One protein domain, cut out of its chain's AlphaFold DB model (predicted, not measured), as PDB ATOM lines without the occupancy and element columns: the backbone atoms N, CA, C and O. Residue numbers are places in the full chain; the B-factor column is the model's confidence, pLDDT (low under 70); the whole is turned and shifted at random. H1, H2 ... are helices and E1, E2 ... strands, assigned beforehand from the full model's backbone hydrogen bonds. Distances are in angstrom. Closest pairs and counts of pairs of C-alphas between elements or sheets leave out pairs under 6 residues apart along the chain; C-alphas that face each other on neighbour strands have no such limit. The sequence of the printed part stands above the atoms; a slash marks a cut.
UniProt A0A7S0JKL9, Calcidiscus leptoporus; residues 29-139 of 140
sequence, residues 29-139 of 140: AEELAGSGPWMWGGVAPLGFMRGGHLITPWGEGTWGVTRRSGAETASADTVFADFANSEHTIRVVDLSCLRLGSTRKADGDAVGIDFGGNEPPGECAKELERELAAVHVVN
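This is residues 29 to 139 of the 140 residues of a protein of Calcidiscus leptoporus (UniProt A0A7S0JKL9). Eight antiparallel strands, E1 to E8, curve round into a closed barrel, and a helix, H2, leads away from it as an arm whose residues 128 to 139 stick out free. The short helix H1 sits outside the barrel wall, and residues 65 to 77 make a long loop between E4 and E5. The printed part has 111 residues, with named elements in the order H1, E1 to E8, H2; round the ring the strands run from E1 to E8 and back to E1, and the class is mixed, helices and strands. The whole is compact, with a radius of gyration of the C-alphas of 15.0 A, yet elongated, spanning 46 by 27 by 25 A.

Find C-alpha 35 at (-1.558, -38.525, -43.862), where the first barrel strand, E1, residues 35 to 40, begins. Then come E2, residues 43 to 49, 17.7 A long; E3, residues 53 to 56; E4, residues 59 to 64, 17.2 A; and E5, residues 78 to 83, 16.7 A. E6, residues 86 to 94, is the longest strand at 23.8 A. E7, residues 99 to 104, spans 16.7 A, and E8, residues 110 to 115, spans 16.9 A, ending at C-alpha 115 (-1.188, -32.237, -50.586). Before the strands look for H1, residues 29 to 32; after them H2, residues 124 to 137, runs 20.8 A to C-alpha 137 at (10.798, -5.306, -59.674).

Walk round the barrel from E1: the strands form a meander, each the antiparallel neighbour of the one before, and each such pair is a hairpin. Look for N 38 and O 46 at 2.8 A between E1 and E2, N 49 and O 53 at 2.8 A between E2 and E3, and N 61 and O 54 at 2.8 A between E3 and E4. E4 is staggered, pairing with E3 over residues 59 to 62 and with E5 over 62 to 64, where N 62 and O 82 are 2.8 A apart. Further round, N 88 and O 81 are 2.8 A apart between E5 and E6, N 91 and O 101 2.9 A between E6 and E7, and N 113 and O 100 2.8 A between E7 and E8. The ring closes where E8 is antiparallel to E1, at 141 degrees between directions: N 39 and O 114 are 2.8 A apart. H1 is on the barrel, outside it, at a height over the sheet of 6.6 A and over none of the strands; its closest C-alphas to E2 are Leu 32 and Phe 48, 5.9 A. H2 is not on the barrel and is apart from H1 and from E1 to E7. In H2, 7 of 10 O i to N i+4 pairs are within hydrogen-bond range; H1 is too short for such a pair, and its one O i to N i+3 pair is not within range.

The C-alphas farthest apart are those of Gly 51 and Asn 139, 49.6 A. The printed part has no cut. The link from E4 to E5 is long, with 13 residues, and that from E8 to H2 is short, with 8. Read the B-factor column at residues 117 to 139: there the pLDDT is under 70, against a mean of 83.2 for the printed part.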
ATOM      1  N   ALA A  29       6.792 -35.325 -37.947       92.38
ATOM      2  CA  ALA A  29       6.515 -36.754 -37.966       92.38
ATOM      3  C   ALA A  29       5.102 -37.099 -37.466       92.38
ATOM      4  O   ALA A  29       4.471 -38.002 -38.012       92.38
ATOM      5  N   GLU A  30       4.600 -36.391 -36.455       91.38
ATOM      6  CA  GLU A  30       3.249 -36.591 -35.925       91.38
ATOM      7  C   GLU A  30       2.186 -36.106 -36.912       91.38
ATOM      8  O   GLU A  30       1.215 -36.826 -37.149       91.38
ATOM      9  N   GLU A  31       2.416 -34.957 -37.551       90.12
ATOM     10  CA  GLU A  31       1.528 -34.401 -38.582       90.12
ATOM     11  C   GLU A  31       1.428 -35.312 -39.812       90.12
ATOM     12  O   GLU A  31       0.351 -35.522 -40.376       90.12
ATOM     13  N   LEU A  32       2.547 -35.918 -40.221       92.31
ATOM     14  CA  LEU A  32       2.562 -36.805 -41.381       92.31
ATOM     15  C   LEU A  32       1.988 -38.194 -41.085       92.31
ATOM     16  O   LEU A  32       1.557 -38.878 -42.013       92.31
ATOM     17  N   ALA A  33       1.941 -38.636 -39.830       94.25
ATOM     18  CA  ALA A  33       1.578 -40.004 -39.481       94.25
ATOM     19  C   ALA A  33       0.118 -40.366 -39.826       94.25
ATOM     20  O   ALA A  33      -0.828 -40.075 -39.095       94.25
ATOM     21  N   GLY A  34      -0.058 -41.141 -40.896       92.44
ATOM     22  CA  GLY A  34      -1.364 -41.521 -41.438       92.44
ATOM     23  C   GLY A  34      -1.960 -40.478 -42.387       92.44
ATOM     24  O   GLY A  34      -3.179 -40.462 -42.551       92.44
ATOM     25  N   SER A  35      -1.131 -39.612 -42.977       90.94
ATOM     26  CA  SER A  35      -1.558 -38.525 -43.862       90.94
ATOM     27  C   SER A  35      -1.434 -38.871 -45.353       90.94
ATOM     28  O   SER A  35      -0.579 -39.652 -45.787       90.94
ATOM     29  N   GLY A  36      -2.302 -38.248 -46.145       89.62
ATOM     30  CA  GLY A  36      -2.380 -38.354 -47.599       89.62
ATOM     31  C   GLY A  36      -3.767 -37.933 -48.105       89.62
ATOM     32  O   GLY A  36      -4.680 -37.763 -47.293       89.62
ATOM     33  N   PRO A  37      -3.959 -37.783 -49.424       90.75
ATOM     34  CA  PRO A  37      -2.982 -38.034 -50.483       90.75
ATOM     35  C   PRO A  37      -2.019 -36.858 -50.692       90.75
ATOM     36  O   PRO A  37      -2.430 -35.704 -50.758       90.75
ATOM     37  N   TRP A  38      -0.745 -37.175 -50.882       92.88
ATOM     38  CA  TRP A  38       0.294 -36.234 -51.288       92.88
ATOM     39  C   TRP A  38       0.746 -36.519 -52.728       92.88
ATOM     40  O   TRP A  38       0.454 -37.577 -53.295       92.88
ATOM     41  N   MET A  39       1.498 -35.588 -53.306       93.12
ATOM     42  CA  MET A  39       2.156 -35.714 -54.605       93.12
ATOM     43  C   MET A  39       3.648 -35.448 -54.447       93.12
ATOM     44  O   MET A  39       4.024 -34.467 -53.821       93.12
ATOM     45  N   TRP A  40       4.497 -36.285 -55.036       93.38
ATOM     46  CA  TRP A  40       5.947 -36.099 -55.027       93.38
ATOM     47  C   TRP A  40       6.398 -35.508 -56.360       93.38
ATOM     48  O   TRP A  40       6.327 -36.183 -57.388       93.38
ATOM     49  N   GLY A  41       6.818 -34.241 -56.376       90.50
ATOM     50  CA  GLY A  41       7.132 -33.535 -57.620       90.50
ATOM     51  C   GLY A  41       5.953 -33.519 -58.602       90.50
ATOM     52  O   GLY A  41       6.147 -33.699 -59.800       90.50
ATOM     53  N   GLY A  42       4.725 -33.393 -58.087       89.56
ATOM     54  CA  GLY A  42       3.492 -33.441 -58.883       89.56
ATOM     55  C   GLY A  42       3.008 -34.845 -59.270       89.56
ATOM     56  O   GLY A  42       1.987 -34.965 -59.943       89.56
ATOM     57  N   VAL A  43       3.689 -35.917 -58.845       90.50
ATOM     58  CA  VAL A  43       3.293 -37.300 -59.156       90.50
ATOM     59  C   VAL A  43       2.634 -37.961 -57.944       90.50
ATOM     60  O   VAL A  43       3.229 -38.073 -56.873       90.50
ATOM     61  N   ALA A  44       1.396 -38.419 -58.119       90.81
ATOM     62  CA  ALA A  44       0.632 -39.181 -57.132       90.81
ATOM     63  C   ALA A  44       0.735 -40.704 -57.385       90.81
ATOM     64  O   ALA A  44       1.005 -41.104 -58.520       90.81
ATOM     65  N   PRO A  45       0.452 -41.567 -56.387       92.06
ATOM     66  CA  PRO A  45       0.119 -41.250 -54.995       92.06
ATOM     67  C   PRO A  45       1.348 -41.200 -54.075       92.06
ATOM     68  O   PRO A  45       2.271 -41.993 -54.227       92.06
ATOM     69  N   LEU A  46       1.311 -40.335 -53.061       95.00
ATOM     70  CA  LEU A  46       2.217 -40.377 -51.912       95.00
ATOM     71  C   LEU A  46       1.408 -40.442 -50.605       95.00
ATOM     72  O   LEU A  46       0.424 -39.718 -50.438       95.00
ATOM     73  N   GLY A  47       1.805 -41.314 -49.679       95.62
ATOM     74  CA  GLY A  47       1.131 -41.482 -48.389       95.62
ATOM     75  C   GLY A  47       2.088 -41.891 -47.278       95.62
ATOM     76  O   GLY A  47       2.859 -42.838 -47.439       95.62
ATOM     77  N   PHE A  48       2.013 -41.194 -46.146       96.25
ATOM     78  CA  PHE A  48       2.836 -41.440 -44.963       96.25
ATOM     79  C   PHE A  48       2.045 -42.295 -43.978       96.25
ATOM     80  O   PHE A  48       1.241 -41.792 -43.199       96.25
ATOM     81  N   MET A  49       2.229 -43.611 -44.010       96.38
ATOM     82  CA  MET A  49       1.475 -44.525 -43.155       96.38
ATOM     83  C   MET A  49       2.094 -44.608 -41.759       96.38
ATOM     84  O   MET A  49       3.314 -44.537 -41.587       96.38
ATOM     85  N   ARG A  50       1.253 -44.809 -40.736       93.19
ATOM     86  CA  ARG A  50       1.734 -45.091 -39.375       93.19
ATOM     87  C   ARG A  50       2.650 -46.320 -39.371       93.19
ATOM     88  O   ARG A  50       2.435 -47.259 -40.131       93.19
ATOM     89  N   GLY A  51       3.649 -46.311 -38.490       90.81
ATOM     90  CA  GLY A  51       4.666 -47.367 -38.429       90.81
ATOM     91  C   GLY A  51       5.810 -47.197 -39.431       90.81
ATOM     92  O   GLY A  51       6.626 -48.102 -39.560       90.81
ATOM     93  N   GLY A  52       5.889 -46.051 -40.117       94.19
ATOM     94  CA  GLY A  52       7.020 -45.710 -40.980       94.19
ATOM     95  C   GLY A  52       6.963 -46.328 -42.374       94.19
ATOM     96  O   GLY A  52       7.985 -46.392 -43.047       94.19
ATOM     97  N   HIS A  53       5.794 -46.789 -42.829       96.38
ATOM     98  CA  HIS A  53       5.601 -47.261 -44.205       96.38
ATOM     99  C   HIS A  53       5.228 -46.097 -45.127       96.38
ATOM    100  O   HIS A  53       4.419 -45.244 -44.758       96.38
ATOM    101  N   LEU A  54       5.850 -46.034 -46.302       97.44
ATOM    102  CA  LEU A  54       5.639 -44.980 -47.290       97.44
ATOM    103  C   LEU A  54       5.059 -45.584 -48.570       97.44
ATOM    104  O   LEU A  54       5.652 -46.485 -49.163       97.44
ATOM    105  N   ILE A  55       3.926 -45.057 -49.023       96.44
ATOM    106  CA  ILE A  55       3.357 -45.362 -50.341       96.44
ATOM    107  C   ILE A  55       3.860 -44.297 -51.307       96.44
ATOM    108  O   ILE A  55       3.734 -43.118 -50.993       96.44
ATOM    109  N   THR A  56       4.398 -44.686 -52.462       95.50
ATOM    110  CA  THR A  56       4.913 -43.758 -53.484       95.50
ATOM    111  C   THR A  56       4.436 -44.149 -54.890       95.50
ATOM    112  O   THR A  56       4.014 -45.293 -55.098       95.50
ATOM    113  N   PRO A  57       4.579 -43.268 -55.900       90.75
ATOM    114  CA  PRO A  57       4.265 -43.612 -57.290       90.75
ATOM    115  C   PRO A  57       5.161 -44.717 -57.866       90.75
ATOM    116  O   PRO A  57       4.810 -45.352 -58.859       90.75
ATOM    117  N   TRP A  58       6.318 -44.952 -57.245       94.38
ATOM    118  CA  TRP A  58       7.329 -45.913 -57.690       94.38
ATOM    119  C   TRP A  58       7.348 -47.194 -56.849       94.38
ATOM    120  O   TRP A  58       8.295 -47.975 -56.935       94.38
ATOM    121  N   GLY A  59       6.309 -47.418 -56.041       94.19
ATOM    122  CA  GLY A  59       6.190 -48.558 -55.138       94.19
ATOM    123  C   GLY A  59       6.255 -48.146 -53.672       94.19
ATOM    124  O   GLY A  59       5.831 -47.054 -53.292       94.19
ATOM    125  N   GLU A  60       6.767 -49.037 -52.836       95.88
ATOM    126  CA  GLU A  60       6.802 -48.847 -51.388       95.88
ATOM    127  C   GLU A  60       8.166 -48.353 -50.899       95.88
ATOM    128  O   GLU A  60       9.207 -48.581 -51.521       95.88
ATOM    129  N   GLY A  61       8.147 -47.688 -49.749       96.50
ATOM    130  CA  GLY A  61       9.327 -47.201 -49.059       96.50
ATOM    131  C   GLY A  61       9.130 -47.145 -47.551       96.50
ATOM    132  O   GLY A  61       8.143 -47.630 -46.996       96.50
ATOM    133  N   THR A  62      10.085 -46.513 -46.884       97.38
ATOM    134  CA  THR A  62      10.057 -46.274 -45.443       97.38
ATOM    135  C   THR A  62      10.226 -44.798 -45.140       97.38
ATOM    136  O   THR A  62      10.930 -44.098 -45.864       97.38
ATOM    137  N   TRP A  63       9.646 -44.324 -44.046       97.75
ATOM    138  CA  TRP A  63       9.864 -42.973 -43.548       97.75
ATOM    139  C   TRP A  63       9.950 -42.951 -42.024       97.75
ATOM    140  O   TRP A  63       9.500 -43.876 -41.347       97.75
ATOM    141  N   GLY A  64      10.532 -41.890 -41.473       96.56
ATOM    142  CA  GLY A  64      10.586 -41.694 -40.030       96.56
ATOM    143  C   GLY A  64      11.604 -40.646 -39.603       96.56
ATOM    144  O   GLY A  64      12.187 -39.941 -40.420       96.56
ATOM    145  N   VAL A  65      11.828 -40.559 -38.294       96.31
ATOM    146  CA  VAL A  65      12.757 -39.589 -37.689       96.31
ATOM    147  C   VAL A  65      14.202 -40.076 -37.654       96.31
ATOM    148  O   VAL A  65      15.091 -39.312 -37.315       96.31
ATOM    149  N   THR A  66      14.477 -41.328 -38.006       92.62
ATOM    150  CA  THR A  66      15.837 -41.874 -38.044       92.62
ATOM    151  C   THR A  66      16.129 -42.337 -39.458       92.62
ATOM    152  O   THR A  66      15.299 -43.003 -40.078       92.62
ATOM    153  N   ARG A  67      17.303 -41.984 -39.992       87.69
ATOM    154  CA  ARG A  67      17.727 -42.487 -41.306       87.69
ATOM    155  C   ARG A  67      17.804 -44.010 -41.311       87.69
ATOM    156  O   ARG A  67      18.110 -44.620 -40.288       87.69
ATOM    157  N   ARG A  68      17.681 -44.616 -42.500       85.31
ATOM    158  CA  ARG A  68      17.862 -46.066 -42.700       85.31
ATOM    159  C   ARG A  68      19.180 -46.582 -42.105       85.31
ATOM    160  O   ARG A  68      19.216 -47.685 -41.573       85.31
ATOM    161  N   SER A  69      20.256 -45.795 -42.178       83.19
ATOM    162  CA  SER A  69      21.567 -46.178 -41.634       83.19
ATOM    163  C   SER A  69      21.668 -46.120 -40.105       83.19
ATOM    164  O   SER A  69      22.662 -46.589 -39.558       83.19
ATOM    165  N   GLY A  70      20.710 -45.495 -39.412       84.88
ATOM    166  CA  GLY A  70      20.776 -45.233 -37.971       84.88
ATOM    167  C   GLY A  70      21.735 -44.107 -37.558       84.88
ATOM    168  O   GLY A  70      21.830 -43.798 -36.377       84.88
ATOM    169  N   ALA A  71      22.443 -43.481 -38.504       83.62
ATOM    170  CA  ALA A  71      23.503 -42.508 -38.211       83.62
ATOM    171  C   ALA A  71      22.999 -41.086 -37.905       83.62
ATOM    172  O   ALA A  71      23.774 -40.245 -37.456       83.62
ATOM    173  N   GLU A  72      21.727 -40.796 -38.185       88.75
ATOM    174  CA  GLU A  72      21.155 -39.454 -38.084       88.75
ATOM    175  C   GLU A  72      19.718 -39.531 -37.565       88.75
ATOM    176  O   GLU A  72      18.936 -40.380 -38.007       88.75
ATOM    177  N   THR A  73      19.385 -38.628 -36.641       93.62
ATOM    178  CA  THR A  73      18.026 -38.412 -36.133       93.62
ATOM    179  C   THR A  73      17.570 -37.010 -36.520       93.62
ATOM    180  O   THR A  73      18.331 -36.054 -36.395       93.62
ATOM    181  N   ALA A  74      16.346 -36.908 -37.017       89.62
ATOM    182  CA  ALA A  74      15.748 -35.691 -37.518       89.62
ATOM    183  C   ALA A  74      15.395 -34.724 -36.377       89.62
ATOM    184  O   ALA A  74      15.031 -35.141 -35.276       89.62
ATOM    185  N   SER A  75      15.477 -33.425 -36.664       91.19
ATOM    186  CA  SER A  75      14.867 -32.373 -35.846       91.19
ATOM    187  C   SER A  75      13.338 -32.387 -35.974       91.19
ATOM    188  O   SER A  75      12.785 -33.043 -36.852       91.19
ATOM    189  N   ALA A  76      12.646 -31.638 -35.110       90.00
ATOM    190  CA  ALA A  76      11.181 -31.621 -35.043       90.00
ATOM    191  C   ALA A  76      10.480 -31.234 -36.364       90.00
ATOM    192  O   ALA A  76       9.345 -31.638 -36.588       90.00
ATOM    193  N   ASP A  77      11.148 -30.482 -37.235       90.06
ATOM    194  CA  ASP A  77      10.660 -29.980 -38.528       90.06
ATOM    195  C   ASP A  77      11.055 -30.861 -39.727       90.06
ATOM    196  O   ASP A  77      10.877 -30.466 -40.882       90.06
ATOM    197  N   THR A  78      11.661 -32.019 -39.462       92.56
ATOM    198  CA  THR A  78      12.311 -32.853 -40.471       92.56
ATOM    199  C   THR A  78      11.871 -34.307 -40.327       92.56
ATOM    200  O   THR A  78      11.710 -34.825 -39.225       92.56
ATOM    201  N   VAL A  79      11.731 -35.002 -41.452       96.31
ATOM    202  CA  VAL A  79      11.663 -36.469 -41.497       96.31
ATOM    203  C   VAL A  79      12.540 -36.992 -42.627       96.31
ATOM    204  O   VAL A  79      12.895 -36.264 -43.553       96.31
ATOM    205  N   PHE A  80      12.887 -38.269 -42.572       97.50
ATOM    206  CA  PHE A  80      13.553 -38.963 -43.664       97.50
ATOM    207  C   PHE A  80      12.563 -39.850 -44.399       97.50
ATOM    208  O   PHE A  80      11.689 -40.459 -43.783       97.50
ATOM    209  N   ALA A  81      12.731 -39.944 -45.712       97.31
ATOM    210  CA  ALA A  81      12.014 -40.875 -46.567       97.31
ATOM    211  C   ALA A  81      13.012 -41.664 -47.408       97.31
ATOM    212  O   ALA A  81      14.027 -41.132 -47.852       97.31
ATOM    213  N   ASP A  82      12.721 -42.935 -47.626       96.44
ATOM    214  CA  ASP A  82      13.563 -43.821 -48.405       96.44
ATOM    215  C   ASP A  82      12.709 -44.727 -49.279       96.44
ATOM    216  O   ASP A  82      11.914 -45.529 -48.790       96.44
ATOM    217  N   PHE A  83      12.872 -44.576 -50.583       95.81
ATOM    218  CA  PHE A  83      12.173 -45.331 -51.612       95.81
ATOM    219  C   PHE A  83      13.013 -45.282 -52.890       95.81
ATOM    220  O   PHE A  83      13.920 -44.461 -53.013       95.81
ATOM    221  N   ALA A  84      12.749 -46.178 -53.844       93.75
ATOM    222  CA  ALA A  84      13.487 -46.234 -55.114       93.75
ATOM    223  C   ALA A  84      15.030 -46.198 -54.944       93.75
ATOM    224  O   ALA A  84      15.745 -45.575 -55.728       93.75
ATOM    225  N   ASN A  85      15.544 -46.860 -53.897       92.12
ATOM    226  CA  ASN A  85      16.964 -46.889 -53.516       92.12
ATOM    227  C   ASN A  85      17.599 -45.506 -53.265       92.12
ATOM    228  O   ASN A  85      18.813 -45.353 -53.396       92.12
ATOM    229  N   SER A  86      16.793 -44.509 -52.906       93.56
ATOM    230  CA  SER A  86      17.230 -43.140 -52.646       93.56
ATOM    231  C   SER A  86      16.766 -42.673 -51.272       93.56
ATOM    232  O   SER A  86      15.604 -42.825 -50.909       93.56
ATOM    233  N   GLU A  87      17.680 -42.065 -50.515       95.81
ATOM    234  CA  GLU A  87      17.351 -41.407 -49.251       95.81
ATOM    235  C   GLU A  87      17.040 -39.923 -49.474       95.81
ATOM    236  O   GLU A  87      17.814 -39.204 -50.113       95.81
ATOM    237  N   HIS A  88      15.974 -39.443 -48.845       97.12
ATOM    238  CA  HIS A  88      15.486 -38.074 -48.927       97.12
ATOM    239  C   HIS A  88      15.332 -37.464 -47.534       97.12
ATOM    240  O   HIS A  88      14.898 -38.128 -46.593       97.12
ATOM    241  N   THR A  89      15.670 -36.185 -47.415       97.12
ATOM    242  CA  THR A  89      15.343 -35.353 -46.255       97.12
ATOM    243  C   THR A  89      14.127 -34.514 -46.608       97.12
ATOM    244  O   THR A  89      14.174 -33.774 -47.589       97.12
ATOM    245  N   ILE A  90      13.059 -34.621 -45.822       96.50
ATOM    246  CA  ILE A  90      11.816 -33.873 -46.003       96.50
ATOM    247  C   ILE A  90      11.711 -32.821 -44.910       96.50
ATOM    248  O   ILE A  90      11.888 -33.137 -43.735       96.50
ATOM    249  N   ARG A  91      11.409 -31.585 -45.300       95.00
ATOM    250  CA  ARG A  91      11.229 -30.445 -44.396       95.00
ATOM    251  C   ARG A  91       9.937 -29.716 -44.706       95.00
ATOM    252  O   ARG A  91       9.488 -29.704 -45.854       95.00
ATOM    253  N   VAL A  92       9.383 -29.060 -43.695       88.56
ATOM    254  CA  VAL A  92       8.338 -28.057 -43.905       88.56
ATOM    255  C   VAL A  92       8.894 -26.932 -44.777       88.56
ATOM    256  O   VAL A  92       9.939 -26.367 -44.463       88.56
ATOM    257  N   VAL A  93       8.183 -26.604 -45.855       87.00
ATOM    258  CA  VAL A  93       8.389 -25.348 -46.589       87.00
ATOM    259  C   VAL A  93       7.329 -24.359 -46.134       87.00
ATOM    260  O   VAL A  93       7.660 -23.277 -45.664       87.00
ATOM    261  N   ASP A  94       6.064 -24.772 -46.202       81.00
ATOM    262  CA  ASP A  94       4.930 -23.981 -45.749       81.00
ATOM    263  C   ASP A  94       3.790 -24.907 -45.304       81.00
ATOM    264  O   ASP A  94       3.117 -25.542 -46.122       81.00
ATOM    265  N   LEU A  95       3.574 -25.001 -43.990       71.19
ATOM    266  CA  LEU A  95       2.484 -25.802 -43.424       71.19
ATOM    267  C   LEU A  95       1.103 -25.219 -43.727       71.19
ATOM    268  O   LEU A  95       0.157 -25.988 -43.877       71.19
ATOM    269  N   SER A  96       0.976 -23.894 -43.855       73.25
ATOM    270  CA  SER A  96      -0.298 -23.260 -44.216       73.25
ATOM    271  C   SER A  96      -0.729 -23.640 -45.634       73.25
ATOM    272  O   SER A  96      -1.921 -23.756 -45.919       73.25
ATOM    273  N   CYS A  97       0.253 -23.961 -46.479       76.25
ATOM    274  CA  CYS A  97       0.060 -24.434 -47.842       76.25
ATOM    275  C   CYS A  97       0.128 -25.939 -48.018       76.25
ATOM    276  O   CYS A  97       0.071 -26.402 -49.157       76.25
ATOM    277  N   LEU A  98       0.251 -26.695 -46.922       84.81
ATOM    278  CA  LEU A  98       0.470 -28.138 -46.964       84.81
ATOM    279  C   LEU A  98       1.577 -28.491 -47.973       84.81
ATOM    280  O   LEU A  98       1.418 -29.376 -48.817       84.81
ATOM    281  N   ARG A  99       2.686 -27.746 -47.904       88.12
ATOM    282  CA  ARG A  99       3.826 -27.871 -48.804       88.12
ATOM    283  C   ARG A  99       5.080 -28.240 -48.034       88.12
ATOM    284  O   ARG A  99       5.518 -27.550 -47.109       88.12
ATOM    285  N   LEU A 100       5.698 -29.322 -48.478       93.44
ATOM    286  CA  LEU A 100       6.969 -29.811 -47.969       93.44
ATOM    287  C   LEU A 100       8.007 -29.760 -49.090       93.44
ATOM    288  O   LEU A 100       7.685 -29.730 -50.280       93.44
ATOM    289  N   GLY A 101       9.273 -29.760 -48.704       94.38
ATOM    290  CA  GLY A 101      10.402 -29.889 -49.612       94.38
ATOM    291  C   GLY A 101      11.111 -31.202 -49.342       94.38
ATOM    292  O   GLY A 101      11.354 -31.534 -48.186       94.38
ATOM    293  N   SER A 102      11.460 -31.933 -50.394       96.25
ATOM    294  CA  SER A 102      12.374 -33.069 -50.318       96.25
ATOM    295  C   SER A 102      13.703 -32.715 -50.965       96.25
ATOM    296  O   SER A 102      13.715 -32.222 -52.088       96.25
ATOM    297  N   THR A 103      14.805 -33.105 -50.331       97.44
ATOM    298  CA  THR A 103      16.145 -33.107 -50.926       97.44
ATOM    299  C   THR A 103      16.725 -34.517 -50.907       97.44
ATOM    300  O   THR A 103      16.829 -35.137 -49.844       97.44
ATOM    301  N   ARG A 104      17.119 -35.041 -52.072       95.81
ATOM    302  CA  ARG A 104      17.794 -36.337 -52.201       95.81
ATOM    303  C   ARG A 104      19.232 -36.227 -51.703       95.81
ATOM    304  O   ARG A 104      19.981 -35.341 -52.094       95.81
ATOM    305  N   LYS A 105      19.647 -37.163 -50.853       93.44
ATOM    306  CA  LYS A 105      20.967 -37.142 -50.204       93.44
ATOM    307  C   LYS A 105      22.128 -37.322 -51.186       93.44
ATOM    308  O   LYS A 105      23.196 -36.764 -50.966       93.44
ATOM    309  N   ALA A 106      21.940 -38.152 -52.212       92.06
ATOM    310  CA  ALA A 106      23.025 -38.583 -53.093       92.06
ATOM    311  C   ALA A 106      23.606 -37.438 -53.939       92.06
ATOM    312  O   ALA A 106      24.808 -37.417 -54.187       92.06
ATOM    313  N   ASP A 107      22.759 -36.506 -54.370       92.50
ATOM    314  CA  ASP A 107      23.104 -35.462 -55.338       92.50
ATOM    315  C   ASP A 107      22.499 -34.084 -55.022       92.50
ATOM    316  O   ASP A 107      22.772 -33.124 -55.737       92.50
ATOM    317  N   GLY A 108      21.712 -33.959 -53.951       94.31
ATOM    318  CA  GLY A 108      21.091 -32.698 -53.549       94.31
ATOM    319  C   GLY A 108      19.875 -32.294 -54.384       94.31
ATOM    320  O   GLY A 108      19.372 -31.190 -54.196       94.31
ATOM    321  N   ASP A 109      19.390 -33.162 -55.277       92.94
ATOM    322  CA  ASP A 109      18.209 -32.889 -56.098       92.94
ATOM    323  C   ASP A 109      16.981 -32.613 -55.221       92.94
ATOM    324  O   ASP A 109      16.727 -33.335 -54.248       92.94
ATOM    325  N   ALA A 110      16.233 -31.555 -55.539       93.94
ATOM    326  CA  ALA A 110      15.185 -31.025 -54.678       93.94
ATOM    327  C   ALA A 110      13.846 -30.899 -55.404       93.94
ATOM    328  O   ALA A 110      13.762 -30.367 -56.509       93.94
ATOM    329  N   VAL A 111      12.779 -31.360 -54.750       93.06
ATOM    330  CA  VAL A 111      11.417 -31.376 -55.300       93.06
ATOM    331  C   VAL A 111      10.391 -31.004 -54.236       93.06
ATOM    332  O   VAL A 111      10.598 -31.240 -53.044       93.06
ATOM    333  N   GLY A 112       9.274 -30.424 -54.673       92.12
ATOM    334  CA  GLY A 112       8.124 -30.149 -53.813       92.12
ATOM    335  C   GLY A 112       7.315 -31.409 -53.512       92.12
ATOM    336  O   GLY A 112       7.250 -32.328 -54.334       92.12
ATOM    337  N   ILE A 113       6.705 -31.435 -52.332       93.50
ATOM    338  CA  ILE A 113       5.668 -32.391 -51.959       93.50
ATOM    339  C   ILE A 113       4.437 -31.592 -51.551       93.50
ATOM    340  O   ILE A 113       4.496 -30.811 -50.601       93.50
ATOM    341  N   ASP A 114       3.335 -31.812 -52.252       91.31
ATOM    342  CA  ASP A 114       2.117 -31.015 -52.119       91.31
ATOM    343  C   ASP A 114       0.926 -31.929 -51.798       91.31
ATOM    344  O   ASP A 114       0.839 -33.057 -52.298       91.31
ATOM    345  N   PHE A 115       0.013 -31.476 -50.939       87.12
ATOM    346  CA  PHE A 115      -1.188 -32.237 -50.586       87.12
ATOM    347  C   PHE A 115      -2.268 -32.118 -51.668       87.12
ATOM    348  O   PHE A 115      -2.667 -31.007 -51.987       87.12
ATOM    349  N   GLY A 116      -2.798 -33.249 -52.156       74.00
ATOM    350  CA  GLY A 116      -4.004 -33.329 -52.995       74.00
ATOM    351  C   GLY A 116      -3.922 -32.626 -54.361       74.00
ATOM    352  O   GLY A 116      -3.731 -31.426 -54.466       74.00
ATOM    353  N   GLY A 117      -4.136 -33.361 -55.454       58.50
ATOM    354  CA  GLY A 117      -4.015 -32.859 -56.832       58.50
ATOM    355  C   GLY A 117      -5.052 -31.843 -57.334       58.50
ATOM    356  O   GLY A 117      -5.498 -32.004 -58.460       58.50
ATOM    357  N   ASN A 118      -5.435 -30.820 -56.567       44.75
ATOM    358  CA  ASN A 118      -6.140 -29.638 -57.074       44.75
ATOM    359  C   ASN A 118      -5.837 -28.430 -56.183       44.75
ATOM    360  O   ASN A 118      -6.166 -28.481 -55.007       44.75
ATOM    361  N   GLU A 119      -5.250 -27.402 -56.806       50.28
ATOM    362  CA  GLU A 119      -5.032 -26.011 -56.374       50.28
ATOM    363  C   GLU A 119      -4.631 -25.759 -54.900       50.28
ATOM    364  O   GLU A 119      -5.355 -26.141 -53.981       50.28
ATOM    365  N   PRO A 120      -3.519 -25.035 -54.642       52.72
ATOM    366  CA  PRO A 120      -3.193 -24.596 -53.287       52.72
ATOM    367  C   PRO A 120      -4.416 -23.905 -52.664       52.72
ATOM    368  O   PRO A 120      -5.082 -23.144 -53.378       52.72
ATOM    369  N   PRO A 121      -4.729 -24.105 -51.367       53.56
ATOM    370  CA  PRO A 121      -5.788 -23.335 -50.714       53.56
ATOM    371  C   PRO A 121      -5.526 -21.853 -51.001       53.56
ATOM    372  O   PRO A 121      -4.403 -21.398 -50.817       53.56
ATOM    373  N   GLY A 122      -6.512 -21.133 -51.553       49.44
ATOM    374  CA  GLY A 122      -6.339 -19.902 -52.355       49.44
ATOM    375  C   GLY A 122      -5.609 -18.698 -51.727       49.44
ATOM    376  O   GLY A 122      -5.539 -17.638 -52.353       49.44
ATOM    377  N   GLU A 123      -5.068 -18.828 -50.518       53.12
ATOM    378  CA  GLU A 123      -4.079 -17.921 -49.926       53.12
ATOM    379  C   GLU A 123      -2.639 -18.274 -50.362       53.12
ATOM    380  O   GLU A 123      -1.849 -17.383 -50.653       53.12
ATOM    381  N   CYS A 124      -2.337 -19.553 -50.578       56.09
ATOM    382  CA  CYS A 124      -1.020 -20.069 -50.965       56.09
ATOM    383  C   CYS A 124      -0.617 -19.792 -52.410       56.09
ATOM    384  O   CYS A 124       0.560 -19.596 -52.708       56.09
ATOM    385  N   ALA A 125      -1.589 -19.734 -53.322       53.03
ATOM    386  CA  ALA A 125      -1.327 -19.351 -54.708       53.03
ATOM    387  C   ALA A 125      -0.848 -17.887 -54.822       53.03
ATOM    388  O   ALA A 125      -0.111 -17.550 -55.744       53.03
ATOM    389  N   LYS A 126      -1.223 -17.022 -53.868       47.81
ATOM    390  CA  LYS A 126      -0.970 -15.574 -53.931       47.81
ATOM    391  C   LYS A 126       0.410 -15.168 -53.407       47.81
ATOM    392  O   LYS A 126       0.970 -14.194 -53.906       47.81
ATOM    393  N   GLU A 127       0.971 -15.897 -52.439       50.34
ATOM    394  CA  GLU A 127       2.311 -15.620 -51.882       50.34
ATOM    395  C   GLU A 127       3.410 -15.905 -52.925       50.34
ATOM    396  O   GLU A 127       4.307 -15.088 -53.133       50.34
ATOM    397  N   LEU A 128       3.272 -17.002 -53.684       47.44
ATOM    398  CA  LEU A 128       4.202 -17.377 -54.757       47.44
ATOM    399  C   LEU A 128       4.180 -16.376 -55.928       47.44
ATOM    400  O   LEU A 128       5.232 -16.036 -56.471       47.44
ATOM    401  N   GLU A 129       3.002 -15.858 -56.296       53.06
ATOM    402  CA  GLU A 129       2.884 -14.775 -57.287       53.06
ATOM    403  C   GLU A 129       3.520 -13.469 -56.789       53.06
ATOM    404  O   GLU A 129       4.106 -12.731 -57.581       53.06
ATOM    405  N   ARG A 130       3.471 -13.193 -55.479       52.16
ATOM    406  CA  ARG A 130       4.124 -12.024 -54.874       52.16
ATOM    407  C   ARG A 130       5.647 -12.133 -54.863       52.16
ATOM    408  O   ARG A 130       6.306 -11.145 -55.182       52.16
ATOM    409  N   GLU A 131       6.211 -13.301 -54.560       49.91
ATOM    410  CA  GLU A 131       7.666 -13.509 -54.623       49.91
ATOM    411  C   GLU A 131       8.193 -13.502 -56.069       49.91
ATOM    412  O   GLU A 131       9.212 -12.871 -56.355       49.91
ATOM    413  N   LEU A 132       7.463 -14.098 -57.021       52.06
ATOM    414  CA  LEU A 132       7.807 -14.032 -58.449       52.06
ATOM    415  C   LEU A 132       7.640 -12.617 -59.037       52.06
ATOM    416  O   LEU A 132       8.408 -12.219 -59.917       52.06
ATOM    417  N   ALA A 133       6.685 -11.827 -58.536       51.69
ATOM    418  CA  ALA A 133       6.553 -10.414 -58.888       51.69
ATOM    419  C   ALA A 133       7.672  -9.551 -58.276       51.69
ATOM    420  O   ALA A 133       8.144  -8.619 -58.927       51.69
ATOM    421  N   ALA A 134       8.153  -9.874 -57.070       51.66
ATOM    422  CA  ALA A 134       9.260  -9.159 -56.433       51.66
ATOM    423  C   ALA A 134      10.594  -9.343 -57.183       51.66
ATOM    424  O   ALA A 134      11.374  -8.396 -57.278       51.66
ATOM    425  N   VAL A 135      10.829 -10.505 -57.804       47.44
ATOM    426  CA  VAL A 135      12.008 -10.739 -58.665       47.44
ATOM    427  C   VAL A 135      11.974  -9.891 -59.950       47.44
ATOM    428  O   VAL A 135      13.026  -9.490 -60.449       47.44
ATOM    429  N   HIS A 136      10.788  -9.537 -60.458       42.12
ATOM    430  CA  HIS A 136      10.658  -8.651 -61.622       42.12
ATOM    431  C   HIS A 136      10.831  -7.159 -61.303       42.12
ATOM    432  O   HIS A 136      11.187  -6.398 -62.198       42.12
ATOM    433  N   VAL A 137      10.632  -6.724 -60.054       47.72
ATOM    434  CA  VAL A 137      10.798  -5.306 -59.674       47.72
ATOM    435  C   VAL A 137      12.273  -4.928 -59.473       47.72
ATOM    436  O   VAL A 137      12.626  -3.762 -59.602       47.72
ATOM    437  N   VAL A 138      13.164  -5.894 -59.224       47.03
ATOM    438  CA  VAL A 138      14.603  -5.627 -59.007       47.03
ATOM    439  C   VAL A 138      15.395  -5.483 -60.323       47.03
ATOM    440  O   VAL A 138      16.550  -5.071 -60.296       47.03
ATOM    441  N   ASN A 139      14.785  -5.755 -61.484       42.69
ATOM    442  CA  ASN A 139      15.400  -5.548 -62.808       42.69
ATOM    443  C   ASN A 139      14.740  -4.412 -63.623       42.69
ATOM    444  O   ASN A 139      14.761  -4.450 -64.854       42.69
TER     445      ASN A 139